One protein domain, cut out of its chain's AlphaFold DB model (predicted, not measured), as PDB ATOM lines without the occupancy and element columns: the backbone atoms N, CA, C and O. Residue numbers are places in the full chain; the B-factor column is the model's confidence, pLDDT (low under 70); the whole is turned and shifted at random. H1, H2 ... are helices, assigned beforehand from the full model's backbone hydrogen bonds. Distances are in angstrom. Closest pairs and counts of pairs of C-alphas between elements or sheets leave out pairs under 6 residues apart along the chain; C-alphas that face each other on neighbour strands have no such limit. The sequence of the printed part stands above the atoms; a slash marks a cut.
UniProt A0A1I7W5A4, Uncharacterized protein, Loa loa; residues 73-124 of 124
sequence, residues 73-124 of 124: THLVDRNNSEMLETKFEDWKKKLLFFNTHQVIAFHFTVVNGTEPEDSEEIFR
ATOM      1  N   THR A  73      46.809  19.705 -43.928       84.25
ATOM      2  CA  THR A  73      47.327  18.929 -42.802       84.25
ATOM      3  C   THR A  73      46.135  18.477 -41.976       84.25
ATOM      4  O   THR A  73      45.323  19.303 -41.553       84.25
ATOM      5  N   HIS A  74      46.023  17.171 -41.760       82.12
ATOM      6  CA  HIS A  74      44.933  16.569 -41.004       82.12
ATOM      7  C   HIS A  74      45.501  15.914 -39.751       82.12
ATOM      8  O   HIS A  74      46.275  14.970 -39.837       82.12
ATOM      9  N   LEU A  75      45.111  16.420 -38.582       78.12
ATOM     10  CA  LEU A  75      45.388  15.742 -37.321       78.12
ATOM     11  C   LEU A  75      44.345  14.639 -37.120       78.12
ATOM     12  O   LEU A  75      43.144  14.925 -37.144       78.12
ATOM     13  N   VAL A  76      44.786  13.399 -36.928       72.88
ATOM     14  CA  VAL A  76      43.924  12.256 -36.605       72.88
ATOM     15  C   VAL A  76      44.395  11.659 -35.288       72.88
ATOM     16  O   VAL A  76      45.516  11.172 -35.179       72.88
ATOM     17  N   ASP A  77      43.536  11.728 -34.274       67.88
ATOM     18  CA  ASP A  77      43.800  11.116 -32.979       67.88
ATOM     19  C   ASP A  77      43.551   9.608 -33.066       67.88
ATOM     20  O   ASP A  77      42.422   9.209 -33.329       67.88
ATOM     21  N   ARG A  78      44.606   8.813 -32.806       67.62
ATOM     22  CA  ARG A  78      44.646   7.337 -32.649       67.62
ATOM     23  C   ARG A  78      43.920   6.516 -33.726       67.62
ATOM     24  O   ARG A  78      42.701   6.534 -33.746       67.62
ATOM     25  N   ASN A  79      44.662   5.687 -34.476       67.12
ATOM     26  CA  ASN A  79      44.197   4.534 -35.279       67.12
ATOM     27  C   ASN A  79      42.687   4.519 -35.633       67.12
ATOM     28  O   ASN A  79      41.949   3.618 -35.240       67.12
ATOM     29  N   ASN A  80      42.220   5.570 -36.309       80.88
ATOM     30  CA  ASN A  80      40.833   5.725 -36.723       80.88
ATOM     31  C   ASN A  80      40.818   6.039 -38.217       80.88
ATOM     32  O   ASN A  80      40.890   7.202 -38.625       80.88
ATOM     33  N   SER A  81      40.781   4.964 -39.002       85.44
ATOM     34  CA  SER A  81      40.741   4.996 -40.461       85.44
ATOM     35  C   SER A  81      39.525   5.760 -40.988       85.44
ATOM     36  O   SER A  81      39.684   6.698 -41.763       85.44
ATOM     37  N   GLU A  82      38.330   5.478 -40.458       88.00
ATOM     38  CA  GLU A  82      37.078   6.117 -40.892       88.00
ATOM     39  C   GLU A  82      37.139   7.648 -40.750       88.00
ATOM     40  O   GLU A  82      36.724   8.401 -41.638       88.00
ATOM     41  N   MET A  83      37.720   8.141 -39.648       88.56
ATOM     42  CA  MET A  83      37.916   9.578 -39.453       88.56
ATOM     43  C   MET A  83      38.942  10.162 -40.433       88.56
ATOM     44  O   MET A  83      38.783  11.307 -40.869       88.56
ATOM     45  N   LEU A  84      40.005   9.420 -40.753       86.88
ATOM     46  CA  LEU A  84      41.022   9.846 -41.712       86.88
ATOM     47  C   LEU A  84      40.446   9.922 -43.133       86.88
ATOM     48  O   LEU A  84      40.587  10.960 -43.782       86.88
ATOM     49  N   GLU A  85      39.729   8.885 -43.560       89.81
ATOM     50  CA  GLU A  85      39.042   8.811 -44.852       89.81
ATOM     51  C   GLU A  85      38.019   9.943 -44.996       89.81
ATOM     52  O   GLU A  85      38.063  10.711 -45.957       89.81
ATOM     53  N   THR A  86      37.174  10.156 -43.981       91.44
ATOM     54  CA  THR A  86      36.181  11.245 -43.990       91.44
ATOM     55  C   THR A  86      36.845  12.614 -44.160       91.44
ATOM     56  O   THR A  86      36.408  13.434 -44.972       91.44
ATOM     57  N   LYS A  87      37.934  12.878 -43.422       90.56
ATOM     58  CA  LYS A  87      38.677  14.145 -43.531       90.56
ATOM     59  C   LYS A  87      39.307  14.325 -44.911       90.56
ATOM     60  O   LYS A  87      39.338  15.456 -45.405       90.56
ATOM     61  N   PHE A  88      39.809  13.246 -45.505       89.62
ATOM     62  CA  PHE A  88      40.395  13.260 -46.838       89.62
ATOM     63  C   PHE A  88      39.338  13.524 -47.919       89.62
ATOM     64  O   PHE A  88      39.515  14.427 -48.740       89.62
ATOM     65  N   GLU A  89      38.196  12.834 -47.873       91.25
ATOM     66  CA  GLU A  89      37.081  13.045 -48.805       91.25
ATOM     67  C   GLU A  89      36.510  14.461 -48.722       91.25
ATOM     68  O   GLU A  89      36.297  15.128 -49.738       91.25
ATOM     69  N   ASP A  90      36.313  14.979 -47.511       92.12
ATOM     70  CA  ASP A  90      35.818  16.341 -47.323       92.12
ATOM     71  C   ASP A  90      36.817  17.405 -47.777       92.12
ATOM     72  O   ASP A  90      36.419  18.501 -48.182       92.12
ATOM     73  N   TRP A  91      38.116  17.108 -47.726       90.88
ATOM     74  CA  TRP A  91      39.127  17.968 -48.325       90.88
ATOM     75  C   TRP A  91      39.064  17.926 -49.854       90.88
ATOM     76  O   TRP A  91      39.013  18.994 -50.466       90.88
ATOM     77  N   LYS A  92      38.964  16.740 -50.473       89.69
ATOM     78  CA  LYS A  92      38.815  16.600 -51.934       89.69
ATOM     79  C   LYS A  92      37.594  17.346 -52.467       89.69
ATOM     80  O   LYS A  92      37.721  18.069 -53.448       89.69
ATOM     81  N   LYS A  93      36.443  17.266 -51.786       90.31
ATOM     82  CA  LYS A  93      35.209  17.991 -52.168       90.31
ATOM     83  C   LYS A  93      35.364  19.516 -52.174       90.31
ATOM     84  O   LYS A  93      34.625  20.201 -52.874       90.31
ATOM     85  N   LYS A  94      36.289  20.065 -51.377       89.69
ATOM     86  CA  LYS A  94      36.585  21.512 -51.340       89.69
ATOM     87  C   LYS A  94      37.502  21.952 -52.482       89.69
ATOM     88  O   LYS A  94      37.725  23.149 -52.650       89.69
ATOM     89  N   LEU A  95      38.047  21.002 -53.234       86.94
ATOM     90  CA  LEU A  95      38.929  21.230 -54.366       86.94
ATOM     91  C   LEU A  95      38.199  20.894 -55.670       86.94
ATOM     92  O   LEU A  95      37.268  20.093 -55.698       86.94
ATOM     93  N   LEU A  96      38.675  21.452 -56.783       82.81
ATOM     94  CA  LEU A  96      38.338  20.959 -58.124       82.81
ATOM     95  C   LEU A  96      39.130  19.669 -58.402       82.81
ATOM     96  O   LEU A  96      39.969  19.618 -59.297       82.81
ATOM     97  N   PHE A  97      38.935  18.651 -57.562       85.00
ATOM     98  CA  PHE A  97      39.708  17.416 -57.612       85.00
ATOM     99  C   PHE A  97      39.287  16.566 -58.819       85.00
ATOM    100  O   PHE A  97      38.185  16.028 -58.878       85.00
ATOM    101  N   PHE A  98      40.188  16.455 -59.789       84.00
ATOM    102  CA  PHE A  98      40.092  15.572 -60.953       84.00
ATOM    103  C   PHE A  98      40.862  14.270 -60.736       84.00
ATOM    104  O   PHE A  98      41.897  14.265 -60.077       84.00
ATOM    105  N   ASN A  99      40.439  13.207 -61.414       83.00
ATOM    106  CA  ASN A  99      41.048  11.871 -61.364       83.00
ATOM    107  C   ASN A  99      42.503  11.834 -61.881       83.00
ATOM    108  O   ASN A  99      43.179  10.820 -61.766       83.00
ATOM    109  N   THR A 100      42.970  12.918 -62.502       84.12
ATOM    110  CA  THR A 100      44.347  13.098 -62.970       84.12
ATOM    111  C   THR A 100      45.274  13.687 -61.905       84.12
ATOM    112  O   THR A 100      46.481  13.762 -62.137       84.12
ATOM    113  N   HIS A 101      44.747  14.127 -60.757       86.25
ATOM    114  CA  HIS A 101      45.579  14.614 -59.662       86.25
ATOM    115  C   HIS A 101      46.359  13.466 -59.030       86.25
ATOM    116  O   HIS A 101      45.825  12.388 -58.788       86.25
ATOM    117  N   GLN A 102      47.622  13.737 -58.713       86.06
ATOM    118  CA  GLN A 102      48.443  12.852 -57.899       86.06
ATOM    119  C   GLN A 102      48.318  13.261 -56.435       86.06
ATOM    120  O   GLN A 102      48.424  14.445 -56.102       86.06
ATOM    121  N   VAL A 103      48.107  12.278 -55.566       87.38
ATOM    122  CA  VAL A 103      48.064  12.464 -54.116       87.38
ATOM    123  C   VAL A 103      49.392  11.990 -53.539       87.38
ATOM    124  O   VAL A 103      49.882  10.918 -53.878       87.38
ATOM    125  N   ILE A 104      50.000  12.822 -52.696       83.12
ATOM    126  CA  ILE A 104      51.206  12.478 -51.940       83.12
ATOM    127  C   ILE A 104      50.882  12.746 -50.476       83.12
ATOM    128  O   ILE A 104      50.704  13.903 -50.083       83.12
ATOM    129  N   ALA A 105      50.784  11.683 -49.687       83.31
ATOM    130  CA  ALA A 105      50.560  11.769 -48.253       83.31
ATOM    131  C   ALA A 105      51.895  11.746 -47.495       83.31
ATOM    132  O   ALA A 105      52.838  11.049 -47.866       83.31
ATOM    133  N   PHE A 106      51.979  12.550 -46.434       79.06
ATOM    134  CA  PHE A 106      53.082  12.528 -45.477       79.06
ATOM    135  C   PHE A 106      52.515  12.177 -44.112       79.06
ATOM    136  O   PHE A 106      51.636  12.877 -43.603       79.06
ATOM    137  N   HIS A 107      53.045  11.114 -43.525       77.25
ATOM    138  CA  HIS A 107      52.537  10.539 -42.293       77.25
ATOM    139  C   HIS A 107      53.436  10.962 -41.130       77.25
ATOM    140  O   HIS A 107      54.637  10.685 -41.111       77.25
ATOM    141  N   PHE A 108      52.855  11.687 -40.174       74.19
ATOM    142  CA  PHE A 108      53.541  12.148 -38.968       74.19
ATOM    143  C   PHE A 108      52.859  11.524 -37.755       74.19
ATOM    144  O   PHE A 108      51.718  11.858 -37.433       74.19
ATOM    145  N   THR A 109      53.547  10.612 -37.073       70.00
ATOM    146  CA  THR A 109      53.032   9.985 -35.854       70.00
ATOM    147  C   THR A 109      53.539  10.726 -34.624       70.00
ATOM    148  O   THR A 109      54.726  11.033 -34.483       70.00
ATOM    149  N   VAL A 110      52.626  11.043 -33.703       68.06
ATOM    150  CA  VAL A 110      53.000  11.545 -32.375       68.06
ATOM    151  C   VAL A 110      53.694  10.448 -31.575       68.06
ATOM    152  O   VAL A 110      53.533   9.261 -31.848       68.06
ATOM    153  N   VAL A 111      54.465  10.828 -30.555       61.12
ATOM    154  CA  VAL A 111      55.082   9.855 -29.645       61.12
ATOM    155  C   VAL A 111      53.997   8.959 -29.040       61.12
ATOM    156  O   VAL A 111      53.042   9.464 -28.453       61.12
ATOM    157  N   ASN A 112      54.168   7.637 -29.160       61.50
ATOM    158  CA  ASN A 112      53.190   6.607 -28.772       61.50
ATOM    159  C   ASN A 112      51.851   6.673 -29.536       61.50
ATOM    160  O   ASN A 112      50.875   6.053 -29.117       61.50
ATOM    161  N   GLY A 113      51.787   7.434 -30.628       64.69
ATOM    162  CA  GLY A 113      50.687   7.403 -31.577       64.69
ATOM    163  C   GLY A 113      50.845   6.220 -32.525       64.69
ATOM    164  O   GLY A 113      51.951   5.922 -32.972       64.69
ATOM    165  N   THR A 114      49.728   5.572 -32.835       67.88
ATOM    166  CA  THR A 114      49.664   4.513 -33.841       67.88
ATOM    167  C   THR A 114      48.857   5.021 -35.025       67.88
ATOM    168  O   THR A 114      47.747   5.538 -34.855       67.88
ATOM    169  N   GLU A 115      49.449   4.897 -36.202       69.00
ATOM    170  CA  GLU A 115      48.817   5.140 -37.492       69.00
ATOM    171  C   GLU A 115      47.810   4.027 -37.833       69.00
ATOM    172  O   GLU A 115      48.034   2.885 -37.421       69.00
ATOM    173  N   PRO A 116      46.710   4.328 -38.553       73.44
ATOM    174  CA  PRO A 116      45.885   3.292 -39.163       73.44
ATOM    175  C   PRO A 116      46.658   2.380 -40.115       73.44
ATOM    176  O   PRO A 116      47.422   2.856 -40.955       73.44
ATOM    177  N   GLU A 117      46.443   1.068 -39.994       81.12
ATOM    178  CA  GLU A 117      47.134   0.045 -40.801       81.12
ATOM    179  C   GLU A 117      46.840   0.180 -42.305       81.12
ATOM    180  O   GLU A 117      47.674  -0.165 -43.137       81.12
ATOM    181  N   ASP A 118      45.677   0.729 -42.642       80.88
ATOM    182  CA  ASP A 118      45.152   0.965 -43.986       80.88
ATOM    183  C   ASP A 118      45.374   2.405 -44.486       80.88
ATOM    184  O   ASP A 118      44.894   2.776 -45.554       80.88
ATOM    185  N   SER A 119      46.133   3.228 -43.755       76.06
ATOM    186  CA  SER A 119      46.379   4.636 -44.107       76.06
ATOM    187  C   SER A 119      46.925   4.828 -45.528       76.06
ATOM    188  O   SER A 119      46.474   5.720 -46.241       76.06
ATOM    189  N   GLU A 120      47.841   3.969 -45.974       80.19
ATOM    190  CA  GLU A 120      48.384   3.987 -47.339       80.19
ATOM    191  C   GLU A 120      47.332   3.650 -48.408       80.19
ATOM    192  O   GLU A 120      47.436   4.113 -49.541       80.19
ATOM    193  N   GLU A 121      46.319   2.843 -48.077       83.81
ATOM    194  CA  GLU A 121      45.232   2.497 -48.998       83.81
ATOM    195  C   GLU A 121      44.260   3.669 -49.178       83.81
ATOM    196  O   GLU A 121      43.849   3.943 -50.303       83.81
ATOM    197  N   ILE A 122      43.986   4.423 -48.109       82.81
ATOM    198  CA  ILE A 122      43.101   5.604 -48.128       82.81
ATOM    199  C   ILE A 122      43.609   6.695 -49.087       82.81
ATOM    200  O   ILE A 122      42.813   7.443 -49.657       82.81
ATOM    201  N   PHE A 123      44.929   6.818 -49.257       82.38
ATOM    202  CA  PHE A 123      45.548   7.871 -50.070       82.38
ATOM    203  C   PHE A 123      45.913   7.452 -51.501       82.38
ATOM    204  O   PHE A 123      46.488   8.270 -52.228       82.38
ATOM    205  N   ARG A 124      45.597   6.216 -51.905       76.44
ATOM    206  CA  ARG A 124      45.744   5.748 -53.294       76.44
ATOM    207  C   ARG A 124      44.624   6.261 -54.194       76.44
ATOM    208  O   ARG A 124      44.942   6.513 -55.378       76.44
TER     209      ARG A 124
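This is residues 73 to 124 of the 124 residues of an uncharacterized protein of Loa loa (UniProt A0A1I7W5A4). There is little regular structure here: one helix, H1, and a long loop that leaves its far end, runs back the length of the domain and folds back near Asn 112 to a short helix, H2, which packs on the early part of H1. Residues 92 to 101 stick out at one end. The printed part has 52 residues with two named helices, H1 then H2, and no named strand; the class is all helix, with 17 residues in named elements. It is only just compact, close to loose, with a radius of gyration of the C-alphas of 11.6 A and spans of 36 by 16 by 16 A.

H1, residues 81 to 93, begins at C-alpha 81 (40.741, 4.996, -40.461) and measures 18.3 A. H2, residues 119 to 122, ends at C-alpha 122 (43.101, 5.604, -48.128).

H1 touches H2 with residues 81 to 85 alone; the closest C-alphas, of Glu 85 and Ile 122, are 6.1 A apart. In H1 every O i to N i+4 pair is within hydrogen-bond range; H2 is too short for such a pair.

The farthest C-alphas, of Thr 100 and Asn 112, are 35.9 A apart. The printed part has no cut. The link from H1 to H2 is long, 25 residues. Residues 77 to 79 and 110 to 115 have pLDDT under 70.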